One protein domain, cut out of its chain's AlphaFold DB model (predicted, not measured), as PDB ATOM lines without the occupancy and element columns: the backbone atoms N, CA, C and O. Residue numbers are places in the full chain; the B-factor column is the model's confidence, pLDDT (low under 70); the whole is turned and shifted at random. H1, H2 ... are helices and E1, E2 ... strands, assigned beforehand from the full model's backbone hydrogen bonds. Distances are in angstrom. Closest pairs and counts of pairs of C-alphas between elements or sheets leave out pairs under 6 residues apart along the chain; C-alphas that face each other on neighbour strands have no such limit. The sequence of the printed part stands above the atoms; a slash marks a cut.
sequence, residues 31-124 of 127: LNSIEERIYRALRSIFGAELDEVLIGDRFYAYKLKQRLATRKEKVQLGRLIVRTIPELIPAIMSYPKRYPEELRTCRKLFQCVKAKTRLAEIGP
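AT A GLANCE: This is residues 31 to 124 of the 127 residues of an uncharacterized protein of Aeromonas hydrophila (UniProt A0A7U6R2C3). A hairpin of two strands, E1 and E2, lies between helices H1 and H5, which are over its opposite faces; kinked H1 also packs on H2, while H3 and H4 lie beyond H2's far end and side, away from the hairpin. The printed part has 94 residues, with the order H1 E1 E2 H2 H3 H4 H5, and is mostly helix. It is compact, with a radius of gyration of the C-alphas of 12.9 A, and spans 34 by 27 by 27 A.

HOW THE PARTS SIT: Start at the hairpin of E1, residues 50 to 56, and E2, residues 59 to 64: antiparallel at 169 degrees, with N 54 and O 61 within hydrogen-bond range at 2.9 A. H1, residues 32 to 49, comes closest to E1 at the C-alphas of Asn 32 and Ile 55, 6.7 A. H5, residues 115 to 124, comes closest to E2 at the C-alphas of Ala 61 and Ala 115, 5.6 A. H1, with a kink of 67 degrees near residue 43, touches H2, residues 71 to 84, with residues 37 to 45 alone; the closest C-alphas, of Ala 41 and Ile 81, are 6.3 A apart. They run opposite ways at 37 degrees, only just a steep tilt. H3, residues 86 to 93, is close to but not clearly touching H2 (C-alphas of Val 82 and Ile 89, 6.5 A) and H4, residues 101 to 104 (Ile 92 and Arg 104, 7.3 A). H4 and H5 are apart. Every O i to N i+4 pair is within hydrogen-bond range in H2, against 10 of 14 in H1, 2 of 4 in H3 and 5 of 6 in H5; H4 is too short for one.

IN THESE COORDINATES: Find C-alpha 32 at (152.561, 135.393, 166.249); H1 runs 22.6 A from there. E1 spans 17.7 A, E2 17.3 A and H2 20.0 A. H5 ends at C-alpha 124, (136.191, 132.968, 153.476).

THE WHOLE: The C-alphas farthest apart, of Pro 100 and Pro 124, are 36.8 A apart. The printed part has no cut, and no link is long. Residues 57 to 58 and 90 to 124 are under pLDDT 70.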
ATOM      1  N   LEU A  31     151.978 139.525 167.112       76.50
ATOM      2  CA  LEU A  31     151.288 138.583 167.996       76.50
ATOM      3  C   LEU A  31     151.657 137.118 167.734       76.50
ATOM      4  O   LEU A  31     151.503 136.304 168.647       76.50
ATOM      5  N   ASN A  32     152.159 136.770 166.545       80.69
ATOM      6  CA  ASN A  32     152.561 135.393 166.249       80.69
ATOM      7  C   ASN A  32     153.761 134.983 167.115       80.69
ATOM      8  O   ASN A  32     153.798 133.871 167.637       80.69
ATOM      9  N   SER A  33     154.680 135.916 167.400       85.12
ATOM     10  CA  SER A  33     155.816 135.698 168.312       85.12
ATOM     11  C   SER A  33     155.429 135.267 169.741       85.12
ATOM     12  O   SER A  33     156.249 134.714 170.475       85.12
ATOM     13  N   ILE A  34     154.177 135.493 170.154       83.81
ATOM     14  CA  ILE A  34     153.651 135.175 171.492       83.81
ATOM     15  C   ILE A  34     152.405 134.276 171.442       83.81
ATOM     16  O   ILE A  34     151.692 134.148 172.444       83.81
ATOM     17  N   GLU A  35     152.152 133.637 170.299       88.62
ATOM     18  CA  GLU A  35     150.971 132.815 170.038       88.62
ATOM     19  C   GLU A  35     150.735 131.771 171.138       88.62
ATOM     20  O   GLU A  35     149.645 131.679 171.707       88.62
ATOM     21  N   GLU A  36     151.775 131.029 171.517       91.56
ATOM     22  CA  GLU A  36     151.648 129.968 172.515       91.56
ATOM     23  C   GLU A  36     151.187 130.510 173.881       91.56
ATOM     24  O   GLU A  36     150.377 129.889 174.577       91.56
ATOM     25  N   ARG A  37     151.647 131.705 174.268       90.62
ATOM     26  CA  ARG A  37     151.262 132.348 175.537       90.62
ATOM     27  C   ARG A  37     149.799 132.780 175.502       90.62
ATOM     28  O   ARG A  37     149.088 132.605 176.495       90.62
ATOM     29  N   ILE A  38     149.331 133.260 174.348       87.75
ATOM     30  CA  ILE A  38     147.918 133.570 174.112       87.75
ATOM     31  C   ILE A  38     147.067 132.300 174.239       87.75
ATOM     32  O   ILE A  38     146.083 132.291 174.984       87.75
ATOM     33  N   TYR A  39     147.466 131.210 173.581       90.31
ATOM     34  CA  TYR A  39     146.762 129.930 173.669       90.31
ATOM     35  C   TYR A  39     146.707 129.386 175.093       90.31
ATOM     36  O   TYR A  39     145.645 128.950 175.540       90.31
ATOM     37  N   ARG A  40     147.822 129.433 175.829       92.25
ATOM     38  CA  ARG A  40     147.874 129.005 177.234       92.25
ATOM     39  C   ARG A  40     146.914 129.825 178.098       92.25
ATOM     40  O   ARG A  40     146.171 129.244 178.887       92.25
ATOM     41  N   ALA A  41     146.861 131.145 177.909       90.44
ATOM     42  CA  ALA A  41     145.922 132.003 178.628       90.44
ATOM     43  C   ALA A  41     144.457 131.665 178.296       90.44
ATOM     44  O   ALA A  41     143.634 131.534 179.200       90.44
ATOM     45  N   LEU A  42     144.129 131.462 177.015       91.00
ATOM     46  CA  LEU A  42     142.780 131.088 176.578       91.00
ATOM     47  C   LEU A  42     142.355 129.723 177.129       91.00
ATOM     48  O   LEU A  42     141.263 129.602 177.684       91.00
ATOM     49  N   ARG A  43     143.224 128.710 177.043       93.25
ATOM     50  CA  ARG A  43     142.966 127.373 177.601       93.25
ATOM     51  C   ARG A  43     142.822 127.405 179.119       93.25
ATOM     52  O   ARG A  43     141.980 126.692 179.648       93.25
ATOM     53  N   SER A  44     143.577 128.252 179.816       94.12
ATOM     54  CA  SER A  44     143.443 128.405 181.268       94.12
ATOM     55  C   SER A  44     142.089 128.980 181.693       94.12
ATOM     56  O   SER A  44     141.659 128.704 182.809       94.12
ATOM     57  N   ILE A  45     141.441 129.797 180.854       90.81
ATOM     58  CA  ILE A  45     140.139 130.405 181.169       90.81
ATOM     59  C   ILE A  45     138.979 129.536 180.676       90.81
ATOM     60  O   ILE A  45     138.001 129.369 181.396       90.81
ATOM     61  N   PHE A  46     139.075 128.993 179.462       91.31
ATOM     62  CA  PHE A  46     137.954 128.325 178.790       91.31
ATOM     63  C   PHE A  46     138.077 126.799 178.730       91.31
ATOM     64  O   PHE A  46     137.096 126.116 178.443       91.31
ATOM     65  N   GLY A  47     139.263 126.243 178.989       93.00
ATOM     66  CA  GLY A  47     139.499 124.800 179.004       93.00
ATOM     67  C   GLY A  47     138.961 124.095 177.759       93.00
ATOM     68  O   GLY A  47     139.252 124.481 176.627       93.00
ATOM     69  N   ALA A  48     138.145 123.064 177.985       93.19
ATOM     70  CA  ALA A  48     137.545 122.240 176.936       93.19
ATOM     71  C   ALA A  48     136.438 122.943 176.123       93.19
ATOM     72  O   ALA A  48     136.012 122.407 175.095       93.19
ATOM     73  N   GLU A  49     135.955 124.110 176.562       92.62
ATOM     74  CA  GLU A  49     134.960 124.891 175.817       92.62
ATOM     75  C   GLU A  49     135.572 125.713 174.682       92.62
ATOM     76  O   GLU A  49     134.827 126.165 173.810       92.62
ATOM     77  N   LEU A  50     136.897 125.903 174.676       92.38
ATOM     78  CA  LEU A  50     137.613 126.569 173.593       92.38
ATOM     79  C   LEU A  50     137.491 125.733 172.310       92.38
ATOM     80  O   LEU A  50     137.869 124.563 172.287       92.38
ATOM     81  N   ASP A  51     136.917 126.335 171.273       87.94
ATOM     82  CA  ASP A  51     136.623 125.689 169.988       87.94
ATOM     83  C   ASP A  51     137.678 126.055 168.947       87.94
ATOM     84  O   ASP A  51     138.343 125.202 168.374       87.94
ATOM     85  N   GLU A  52     137.871 127.357 168.758       85.06
ATOM     86  CA  GLU A  52     138.718 127.905 167.708       85.06
ATOM     87  C   GLU A  52     139.447 129.134 168.237       85.06
ATOM     88  O   GLU A  52     138.892 129.906 169.030       85.06
ATOM     89  N   VAL A  53     140.685 129.317 167.791       85.50
ATOM     90  CA  VAL A  53     141.491 130.504 168.057       85.50
ATOM     91  C   VAL A  53     142.152 130.913 166.754       85.50
ATOM     92  O   VAL A  53     142.732 130.087 166.059       85.50
ATOM     93  N   LEU A  54     142.060 132.199 166.445       80.38
ATOM     94  CA  LEU A  54     142.746 132.816 165.324       80.38
ATOM     95  C   LEU A  54     143.671 133.879 165.888       80.38
ATOM     96  O   LEU A  54     143.213 134.739 166.640       80.38
ATOM     97  N   ILE A  55     144.940 133.839 165.512       80.81
ATOM     98  CA  ILE A  55     145.916 134.881 165.811       80.81
ATOM     99  C   ILE A  55     146.402 135.391 164.464       80.81
ATOM    100  O   ILE A  55     146.798 134.612 163.607       80.81
ATOM    101  N   GLY A  56     146.260 136.691 164.252       71.31
ATOM    102  CA  GLY A  56     146.872 137.389 163.134       71.31
ATOM    103  C   GLY A  56     147.818 138.450 163.668       71.31
ATOM    104  O   GLY A  56     147.893 138.672 164.875       71.31
ATOM    105  N   ASP A  57     148.465 139.172 162.763       68.25
ATOM    106  CA  ASP A  57     149.575 140.071 163.096       68.25
ATOM    107  C   ASP A  57     149.253 141.058 164.227       68.25
ATOM    108  O   ASP A  57     150.100 141.354 165.058       68.25
ATOM    109  N   ARG A  58     148.008 141.556 164.282       63.78
ATOM    110  CA  ARG A  58     147.590 142.658 165.173       63.78
ATOM    111  C   ARG A  58     146.336 142.375 165.999       63.78
ATOM    112  O   ARG A  58     145.831 143.259 166.692       63.78
ATOM    113  N   PHE A  59     145.770 141.177 165.896       70.56
ATOM    114  CA  PHE A  59     144.626 140.783 166.714       70.56
ATOM    115  C   PHE A  59     144.588 139.276 166.936       70.56
ATOM    116  O   PHE A  59     145.147 138.503 166.170       70.56
ATOM    117  N   TYR A  60     143.812 138.856 167.929       74.75
ATOM    118  CA  TYR A  60     143.396 137.468 168.034       74.75
ATOM    119  C   TYR A  60     141.933 137.352 168.412       74.75
ATOM    120  O   TYR A  60     141.357 138.229 169.055       74.75
ATOM    121  N   ALA A  61     141.299 136.286 167.962       78.50
ATOM    122  CA  ALA A  61     139.906 135.983 168.207       78.50
ATOM    123  C   ALA A  61     139.790 134.553 168.724       78.50
ATOM    124  O   ALA A  61     140.630 133.709 168.439       78.50
ATOM    125  N   TYR A  62     138.739 134.287 169.495       83.75
ATOM    126  CA  TYR A  62     138.446 132.945 169.972       83.75
ATOM    127  C   TYR A  62     136.947 132.674 169.930       83.75
ATOM    128  O   TYR A  62     136.127 133.584 170.094       83.75
ATOM    129  N   LYS A  63     136.595 131.406 169.751       83.38
ATOM    130  CA  LYS A  63     135.227 130.901 169.767       83.38
ATOM    131  C   LYS A  63     135.090 129.849 170.857       83.38
ATOM    132  O   LYS A  63     136.003 129.058 171.087       83.38
ATOM    133  N   LEU A  64     133.940 129.855 171.526       87.69
ATOM    134  CA  LEU A  64     133.545 128.789 172.439       87.69
ATOM    135  C   LEU A  64     132.455 127.945 171.783       87.69
ATOM    136  O   LEU A  64     131.647 128.469 171.012       87.69
ATOM    137  N   LYS A  65     132.409 126.656 172.122       88.38
ATOM    138  CA  LYS A  65     131.549 125.669 171.451       88.38
ATOM    139  C   LYS A  65     130.060 126.031 171.461       88.38
ATOM    140  O   LYS A  65     129.406 125.952 170.427       88.38
ATOM    141  N   GLN A  66     129.517 126.424 172.615       88.62
ATOM    142  CA  GLN A  66     128.059 126.533 172.805       88.62
ATOM    143  C   GLN A  66     127.583 127.893 173.329       88.62
ATOM    144  O   GLN A  66     126.381 128.133 173.415       88.62
ATOM    145  N   ARG A  67     128.495 128.804 173.688       87.69
ATOM    146  CA  ARG A  67     128.130 130.050 174.377       87.69
ATOM    147  C   ARG A  67     129.073 131.205 174.075       87.69
ATOM    148  O   ARG A  67     130.105 131.054 173.433       87.69
ATOM    149  N   LEU A  68     128.721 132.381 174.579       81.50
ATOM    150  CA  LEU A  68     129.610 133.537 174.598       81.50
ATOM    151  C   LEU A  68     130.367 133.602 175.927       81.50
ATOM    152  O   LEU A  68     129.843 133.217 176.975       81.50
ATOM    153  N   ALA A  69     131.583 134.148 175.889       80.19
ATOM    154  CA  ALA A  69     132.320 134.466 177.105       80.19
ATOM    155  C   ALA A  69     131.591 135.556 177.907       80.19
ATOM    156  O   ALA A  69     131.215 136.615 177.378       80.19
ATOM    157  N   THR A  70     131.427 135.299 179.199       81.81
ATOM    158  CA  THR A  70     130.837 136.222 180.164       81.81
ATOM    159  C   THR A  70     131.734 137.443 180.373       81.81
ATOM    160  O   THR A  70     132.924 137.459 180.042       81.81
ATOM    161  N   ARG A  71     131.178 138.504 180.968       74.69
ATOM    162  CA  ARG A  71     131.962 139.693 181.333       74.69
ATOM    163  C   ARG A  71     133.102 139.347 182.300       74.69
ATOM    164  O   ARG A  71     134.198 139.873 182.139       74.69
ATOM    165  N   LYS A  72     132.853 138.462 183.272       80.38
ATOM    166  CA  LYS A  72     133.845 138.046 184.275       80.38
ATOM    167  C   LYS A  72     135.026 137.320 183.626       80.38
ATOM    168  O   LYS A  72     136.166 137.687 183.889       80.38
ATOM    169  N   GLU A  73     134.755 136.380 182.723       82.31
ATOM    170  CA  GLU A  73     135.791 135.631 181.996       82.31
ATOM    171  C   GLU A  73     136.633 136.540 181.104       82.31
ATOM    172  O   GLU A  73     137.853 136.436 181.100       82.31
ATOM    173  N   LYS A  74     136.011 137.495 180.402       77.50
ATOM    174  CA  LYS A  74     136.741 138.483 179.589       77.50
ATOM    175  C   LYS A  74     137.693 139.331 180.434       77.50
ATOM    176  O   LYS A  74     138.818 139.590 180.013       77.50
ATOM    177  N   VAL A  75     137.254 139.750 181.623       74.81
ATOM    178  CA  VAL A  75     138.097 140.506 182.563       74.81
ATOM    179  C   VAL A  75     139.246 139.640 183.085       74.81
ATOM    180  O   VAL A  75     140.384 140.103 183.123       74.81
ATOM    181  N   GLN A  76     138.976 138.391 183.466       79.12
ATOM    182  CA  GLN A  76     140.007 137.458 183.933       79.12
ATOM    183  C   GLN A  76     141.034 137.152 182.844       79.12
ATOM    184  O   GLN A  76     142.231 137.226 183.108       79.12
ATOM    185  N   LEU A  77     140.571 136.890 181.621       83.06
ATOM    186  CA  LEU A  77     141.415 136.675 180.454       83.06
ATOM    187  C   LEU A  77     142.337 137.875 180.231       83.06
ATOM    188  O   LEU A  77     143.551 137.705 180.197       83.06
ATOM    189  N   GLY A  78     141.786 139.090 180.163       76.62
ATOM    190  CA  GLY A  78     142.587 140.298 179.963       76.62
ATOM    191  C   GLY A  78     143.647 140.509 181.048       76.62
ATOM    192  O   GLY A  78     144.796 140.806 180.731       76.62
ATOM    193  N   ARG A  79     143.310 140.269 182.324       77.31
ATOM    194  CA  ARG A  79     144.289 140.301 183.429       77.31
ATOM    195  C   ARG A  79     145.378 139.242 183.266       77.31
ATOM    196  O   ARG A  79     146.549 139.532 183.501       77.31
ATOM    197  N   LEU A  80     145.000 138.025 182.878       82.12
ATOM    198  CA  LEU A  80     145.938 136.922 182.695       82.12
ATOM    199  C   LEU A  80     146.910 137.207 181.550       82.12
ATOM    200  O   LEU A  80     148.105 137.001 181.728       82.12
ATOM    201  N   ILE A  81     146.427 137.732 180.425       81.12
ATOM    202  CA  ILE A  81     147.250 138.115 179.267       81.12
ATOM    203  C   ILE A  81     148.259 139.189 179.645       81.12
ATOM    204  O   ILE A  81     149.441 139.009 179.400       81.12
ATOM    205  N   VAL A  82     147.824 140.261 180.312       75.00
ATOM    206  CA  VAL A  82     148.729 141.332 180.766       75.00
ATOM    207  C   VAL A  82     149.827 140.784 181.675       75.00
ATOM    208  O   VAL A  82     150.979 141.193 181.579       75.00
ATOM    209  N   ARG A  83     149.478 139.841 182.558       79.56
ATOM    210  CA  ARG A  83     150.432 139.219 183.480       79.56
ATOM    211  C   ARG A  83     151.385 138.248 182.782       79.56
ATOM    212  O   ARG A  83     152.549 138.173 183.154       79.56
ATOM    213  N   THR A  84     150.883 137.460 181.838       80.31
ATOM    214  CA  THR A  84     151.663 136.422 181.144       80.31
ATOM    215  C   THR A  84     152.443 136.965 179.963       80.31
ATOM    216  O   THR A  84     153.397 136.311 179.552       80.31
ATOM    217  N   ILE A  85     152.058 138.127 179.436       80.88
ATOM    218  CA  ILE A  85     152.636 138.801 178.276       80.88
ATOM    219  C   ILE A  85     152.816 140.298 178.592       80.88
ATOM    220  O   ILE A  85     152.069 141.141 178.088       80.88
ATOM    221  N   PRO A  86     153.775 140.661 179.464       75.75
ATOM    222  CA  PRO A  86     154.041 142.058 179.808       75.75
ATOM    223  C   PRO A  86     154.498 142.910 178.612       75.75
ATOM    224  O   PRO A  86     154.336 144.125 178.638       75.75
ATOM    225  N   GLU A  87     155.004 142.298 177.543       76.50
ATOM    226  CA  GLU A  87     155.395 142.951 176.286       76.50
ATOM    227  C   GLU A  87     154.217 143.666 175.618       76.50
ATOM    228  O   GLU A  87     154.397 144.624 174.872       76.50
ATOM    229  N   LEU A  88     152.997 143.243 175.935       72.88
ATOM    230  CA  LEU A  88     151.780 143.875 175.464       72.88
ATOM    231  C   LEU A  88     151.413 145.145 176.249       72.88
ATOM    232  O   LEU A  88     150.594 145.936 175.781       72.88
ATOM    233  N   ILE A  89     152.009 145.386 177.424       72.06
ATOM    234  CA  ILE A  89     151.690 146.537 178.285       72.06
ATOM    235  C   ILE A  89     151.895 147.877 177.563       72.06
ATOM    236  O   ILE A  89     150.970 148.688 177.623       72.06
ATOM    237  N   PRO A  90     153.012 148.144 176.857       68.06
ATOM    238  CA  PRO A  90     153.182 149.388 176.106       68.06
ATOM    239  C   PRO A  90     152.067 149.605 175.076       68.06
ATOM    240  O   PRO A  90     151.444 150.666 175.065       68.06
ATOM    241  N   ALA A  91     151.729 148.581 174.283       66.06
ATOM    242  CA  ALA A  91     150.652 148.650 173.293       66.06
ATOM    243  C   ALA A  91     149.283 148.922 173.944       66.06
ATOM    244  O   ALA A  91     148.495 149.724 173.442       66.06
ATOM    245  N   ILE A  92     149.012 148.338 175.112       64.81
ATOM    246  CA  ILE A  92     147.795 148.601 175.888       64.81
ATOM    247  C   ILE A  92     147.758 150.029 176.428       64.81
ATOM    248  O   ILE A  92     146.762 150.734 176.259       64.81
ATOM    249  N   MET A  93     148.823 150.432 177.120       60.94
ATOM    250  CA  MET A  93     148.930 151.722 177.801       60.94
ATOM    251  C   MET A  93     148.906 152.878 176.815       60.94
ATOM    252  O   MET A  93     148.461 153.974 177.151       60.94
ATOM    253  N   SER A  94     149.339 152.617 175.588       57.59
ATOM    254  CA  SER A  94     149.342 153.604 174.533       57.59
ATOM    255  C   SER A  94     147.939 154.027 174.089       57.59
ATOM    256  O   SER A  94     147.777 155.076 173.471       57.59
ATOM    257  N   TYR A  95     146.881 153.269 174.378       58.25
ATOM    258  CA  TYR A  95     145.546 153.649 173.929       58.25
ATOM    259  C   TYR A  95     145.022 154.936 174.601       58.25
ATOM    260  O   TYR A  95     145.087 155.063 175.825       58.25
ATOM    261  N   PRO A  96     144.398 155.870 173.845       53.34
ATOM    262  CA  PRO A  96     143.987 157.165 174.373       53.34
ATOM    263  C   PRO A  96     143.076 157.054 175.597       53.34
ATOM    264  O   PRO A  96     142.067 156.338 175.599       53.34
ATOM    265  N   LYS A  97     143.425 157.855 176.610       55.66
ATOM    266  CA  LYS A  97     142.891 157.905 177.981       55.66
ATOM    267  C   LYS A  97     141.398 158.283 178.115       55.66
ATOM    268  O   LYS A  97     140.936 158.528 179.224       55.66
ATOM    269  N   ARG A  98     140.598 158.272 177.041       49.44
ATOM    270  CA  ARG A  98     139.165 158.655 177.050       49.44
ATOM    271  C   ARG A  98     138.240 157.747 177.890       49.44
ATOM    272  O   ARG A  98     137.078 158.088 178.053       49.44
ATOM    273  N   TYR A  99     138.717 156.621 178.431       45.75
ATOM    274  CA  TYR A  99     137.927 155.706 179.275       45.75
ATOM    275  C   TYR A  99     138.562 155.499 180.664       45.75
ATOM    276  O   TYR A  99     139.784 155.642 180.760       45.75
ATOM    277  N   PRO A 100     137.776 155.144 181.709       48.03
ATOM    278  CA  PRO A 100     138.285 154.818 183.048       48.03
ATOM    279  C   PRO A 100     139.395 153.763 183.000       48.03
ATOM    280  O   PRO A 100     139.338 152.857 182.166       48.03
ATOM    281  N   GLU A 101     140.389 153.861 183.888       49.88
ATOM    282  CA  GLU A 101     141.565 152.971 183.925       49.88
ATOM    283  C   GLU A 101     141.203 151.487 183.997       49.88
ATOM    284  O   GLU A 101     141.791 150.674 183.286       49.88
ATOM    285  N   GLU A 102     140.141 151.156 184.726       43.28
ATOM    286  CA  GLU A 102     139.598 149.800 184.857       43.28
ATOM    287  C   GLU A 102     139.114 149.191 183.524       43.28
ATOM    288  O   GLU A 102     138.996 147.972 183.390       43.28
ATOM    289  N   LEU A 103     138.850 150.030 182.515       42.66
ATOM    290  CA  LEU A 103     138.412 149.644 181.172       42.66
ATOM    291  C   LEU A 103     139.506 149.821 180.105       42.66
ATOM    292  O   LEU A 103     139.271 149.453 178.952       42.66
ATOM    293  N   ARG A 104     140.681 150.379 180.441       49.62
ATOM    294  CA  ARG A 104     141.767 150.640 179.474       49.62
ATOM    295  C   ARG A 104     142.528 149.374 179.100       49.62
ATOM    296  O   ARG A 104     142.820 149.177 177.924       49.62
ATOM    297  N   THR A 105     142.777 148.488 180.060       44.22
ATOM    298  CA  THR A 105     143.773 147.421 179.880       44.22
ATOM    299  C   THR A 105     143.306 146.275 178.971       44.22
ATOM    300  O   THR A 105     144.112 145.621 178.324       44.22
ATOM    301  N   CYS A 106     141.989 146.045 178.874       48.16
ATOM    302  CA  CYS A 106     141.412 144.893 178.161       48.16
ATOM    303  C   CYS A 106     140.684 145.252 176.857       48.16
ATOM    304  O   CYS A 106     140.439 144.387 176.022       48.16
ATOM    305  N   ARG A 107     140.274 146.510 176.671       45.28
ATOM    306  CA  ARG A 107     139.272 146.866 175.646       45.28
ATOM    307  C   ARG A 107     139.840 146.973 174.231       45.28
ATOM    308  O   ARG A 107     139.088 147.200 173.289       45.28
ATOM    309  N   LYS A 108     141.165 146.920 174.102       45.88
ATOM    310  CA  LYS A 108     141.842 147.562 172.979       45.88
ATOM    311  C   LYS A 108     143.085 146.811 172.472       45.88
ATOM    312  O   LYS A 108     143.350 146.852 171.286       45.88
ATOM    313  N   LEU A 109     143.658 145.908 173.266       47.31
ATOM    314  CA  LEU A 109     144.414 144.755 172.737       47.31
ATOM    315  C   LEU A 109     143.541 143.820 171.870       47.31
ATOM    316  O   LEU A 109     144.021 143.004 171.097       47.31
ATOM    317  N   PHE A 110     142.221 143.981 171.986       43.06
ATOM    318  CA  PHE A 110     141.213 143.252 171.249       43.06
ATOM    319  C   PHE A 110     139.992 144.137 171.020       43.06
ATOM    320  O   PHE A 110     139.078 144.207 171.842       43.06
ATOM    321  N   GLN A 111     139.865 144.710 169.831       44.47
ATOM    322  CA  GLN A 111     138.514 144.940 169.306       44.47
ATOM    323  C   GLN A 111     137.743 143.612 169.093       44.47
ATOM    324  O   GLN A 111     136.554 143.633 168.778       44.47
ATOM    325  N   CYS A 112     138.377 142.449 169.299       43.16
ATOM    326  CA  CYS A 112     137.775 141.115 169.269       43.16
ATOM    327  C   CYS A 112     136.863 140.834 170.470       43.16
ATOM    328  O   CYS A 112     137.032 139.883 171.222       43.16
ATOM    329  N   VAL A 113     135.824 141.644 170.621       42.75
ATOM    330  CA  VAL A 113     134.595 141.228 171.308       42.75
ATOM    331  C   VAL A 113     133.423 141.190 170.313       42.75
ATOM    332  O   VAL A 113     132.262 141.173 170.699       42.75
ATOM    333  N   LYS A 114     133.723 141.092 169.009       40.97
ATOM    334  CA  LYS A 114     132.811 140.566 167.979       40.97
ATOM    335  C   LYS A 114     133.411 139.305 167.344       40.97
ATOM    336  O   LYS A 114     133.616 139.233 166.140       40.97
ATOM    337  N   ALA A 115     133.741 138.322 168.182       50.09
ATOM    338  CA  ALA A 115     134.419 137.092 167.766       50.09
ATOM    339  C   ALA A 115     133.663 136.318 166.673       50.09
ATOM    340  O   ALA A 115     134.286 135.802 165.757       50.09
ATOM    341  N   LYS A 116     132.325 136.291 166.709       46.66
ATOM    342  CA  LYS A 116     131.536 135.551 165.712       46.66
ATOM    343  C   LYS A 116     131.507 136.238 164.343       46.66
ATOM    344  O   LYS A 116     131.650 135.565 163.334       46.66
ATOM    345  N   THR A 117     131.341 137.561 164.313       46.59
ATOM    346  CA  THR A 117     131.233 138.323 163.059       46.59
ATOM    347  C   THR A 117     132.578 138.401 162.343       46.59
ATOM    348  O   THR A 117     132.636 138.098 161.163       46.59
ATOM    349  N   ARG A 118     133.678 138.677 163.065       51.28
ATOM    350  CA  ARG A 118     135.014 138.710 162.448       51.28
ATOM    351  C   ARG A 118     135.493 137.332 161.988       51.28
ATOM    352  O   ARG A 118     135.980 137.234 160.875       51.28
ATOM    353  N   LEU A 119     135.325 136.260 162.774       54.22
ATOM    354  CA  LEU A 119     135.685 134.910 162.296       54.22
ATOM    355  C   LEU A 119     134.878 134.522 161.044       54.22
ATOM    356  O   LEU A 119     135.436 133.950 160.113       54.22
ATOM    357  N   ALA A 120     133.594 134.893 160.982       55.22
ATOM    358  CA  ALA A 120     132.759 134.667 159.802       55.22
ATOM    359  C   ALA A 120     133.157 135.529 158.585       55.22
ATOM    360  O   ALA A 120     133.013 135.071 157.458       55.22
ATOM    361  N   GLU A 121     133.658 136.751 158.792       55.56
ATOM    362  CA  GLU A 121     134.130 137.654 157.726       55.56
ATOM    363  C   GLU A 121     135.503 137.248 157.164       55.56
ATOM    364  O   GLU A 121     135.752 137.420 155.973       55.56
ATOM    365  N   ILE A 122     136.391 136.713 158.010       53.66
ATOM    366  CA  ILE A 122     137.781 136.393 157.643       53.66
ATOM    367  C   ILE A 122     137.916 134.934 157.165       53.66
ATOM    368  O   ILE A 122     138.747 134.642 156.312       53.66
ATOM    369  N   GLY A 123     137.069 134.016 157.647       53.50
ATOM    370  CA  GLY A 123     137.079 132.601 157.248       53.50
ATOM    371  C   GLY A 123     136.993 132.331 155.730       53.50
ATOM    372  O   GLY A 123     137.666 131.416 155.260       53.50
ATOM    373  N   PRO A 124     136.221 133.100 154.935       49.91
ATOM    374  CA  PRO A 124     136.191 132.968 153.476       49.91
ATOM    375  C   PRO A 124     137.451 133.472 152.760       49.91
ATOM    376  O   PRO A 124     137.695 133.058 151.638       49.91
TER     377      PRO A 124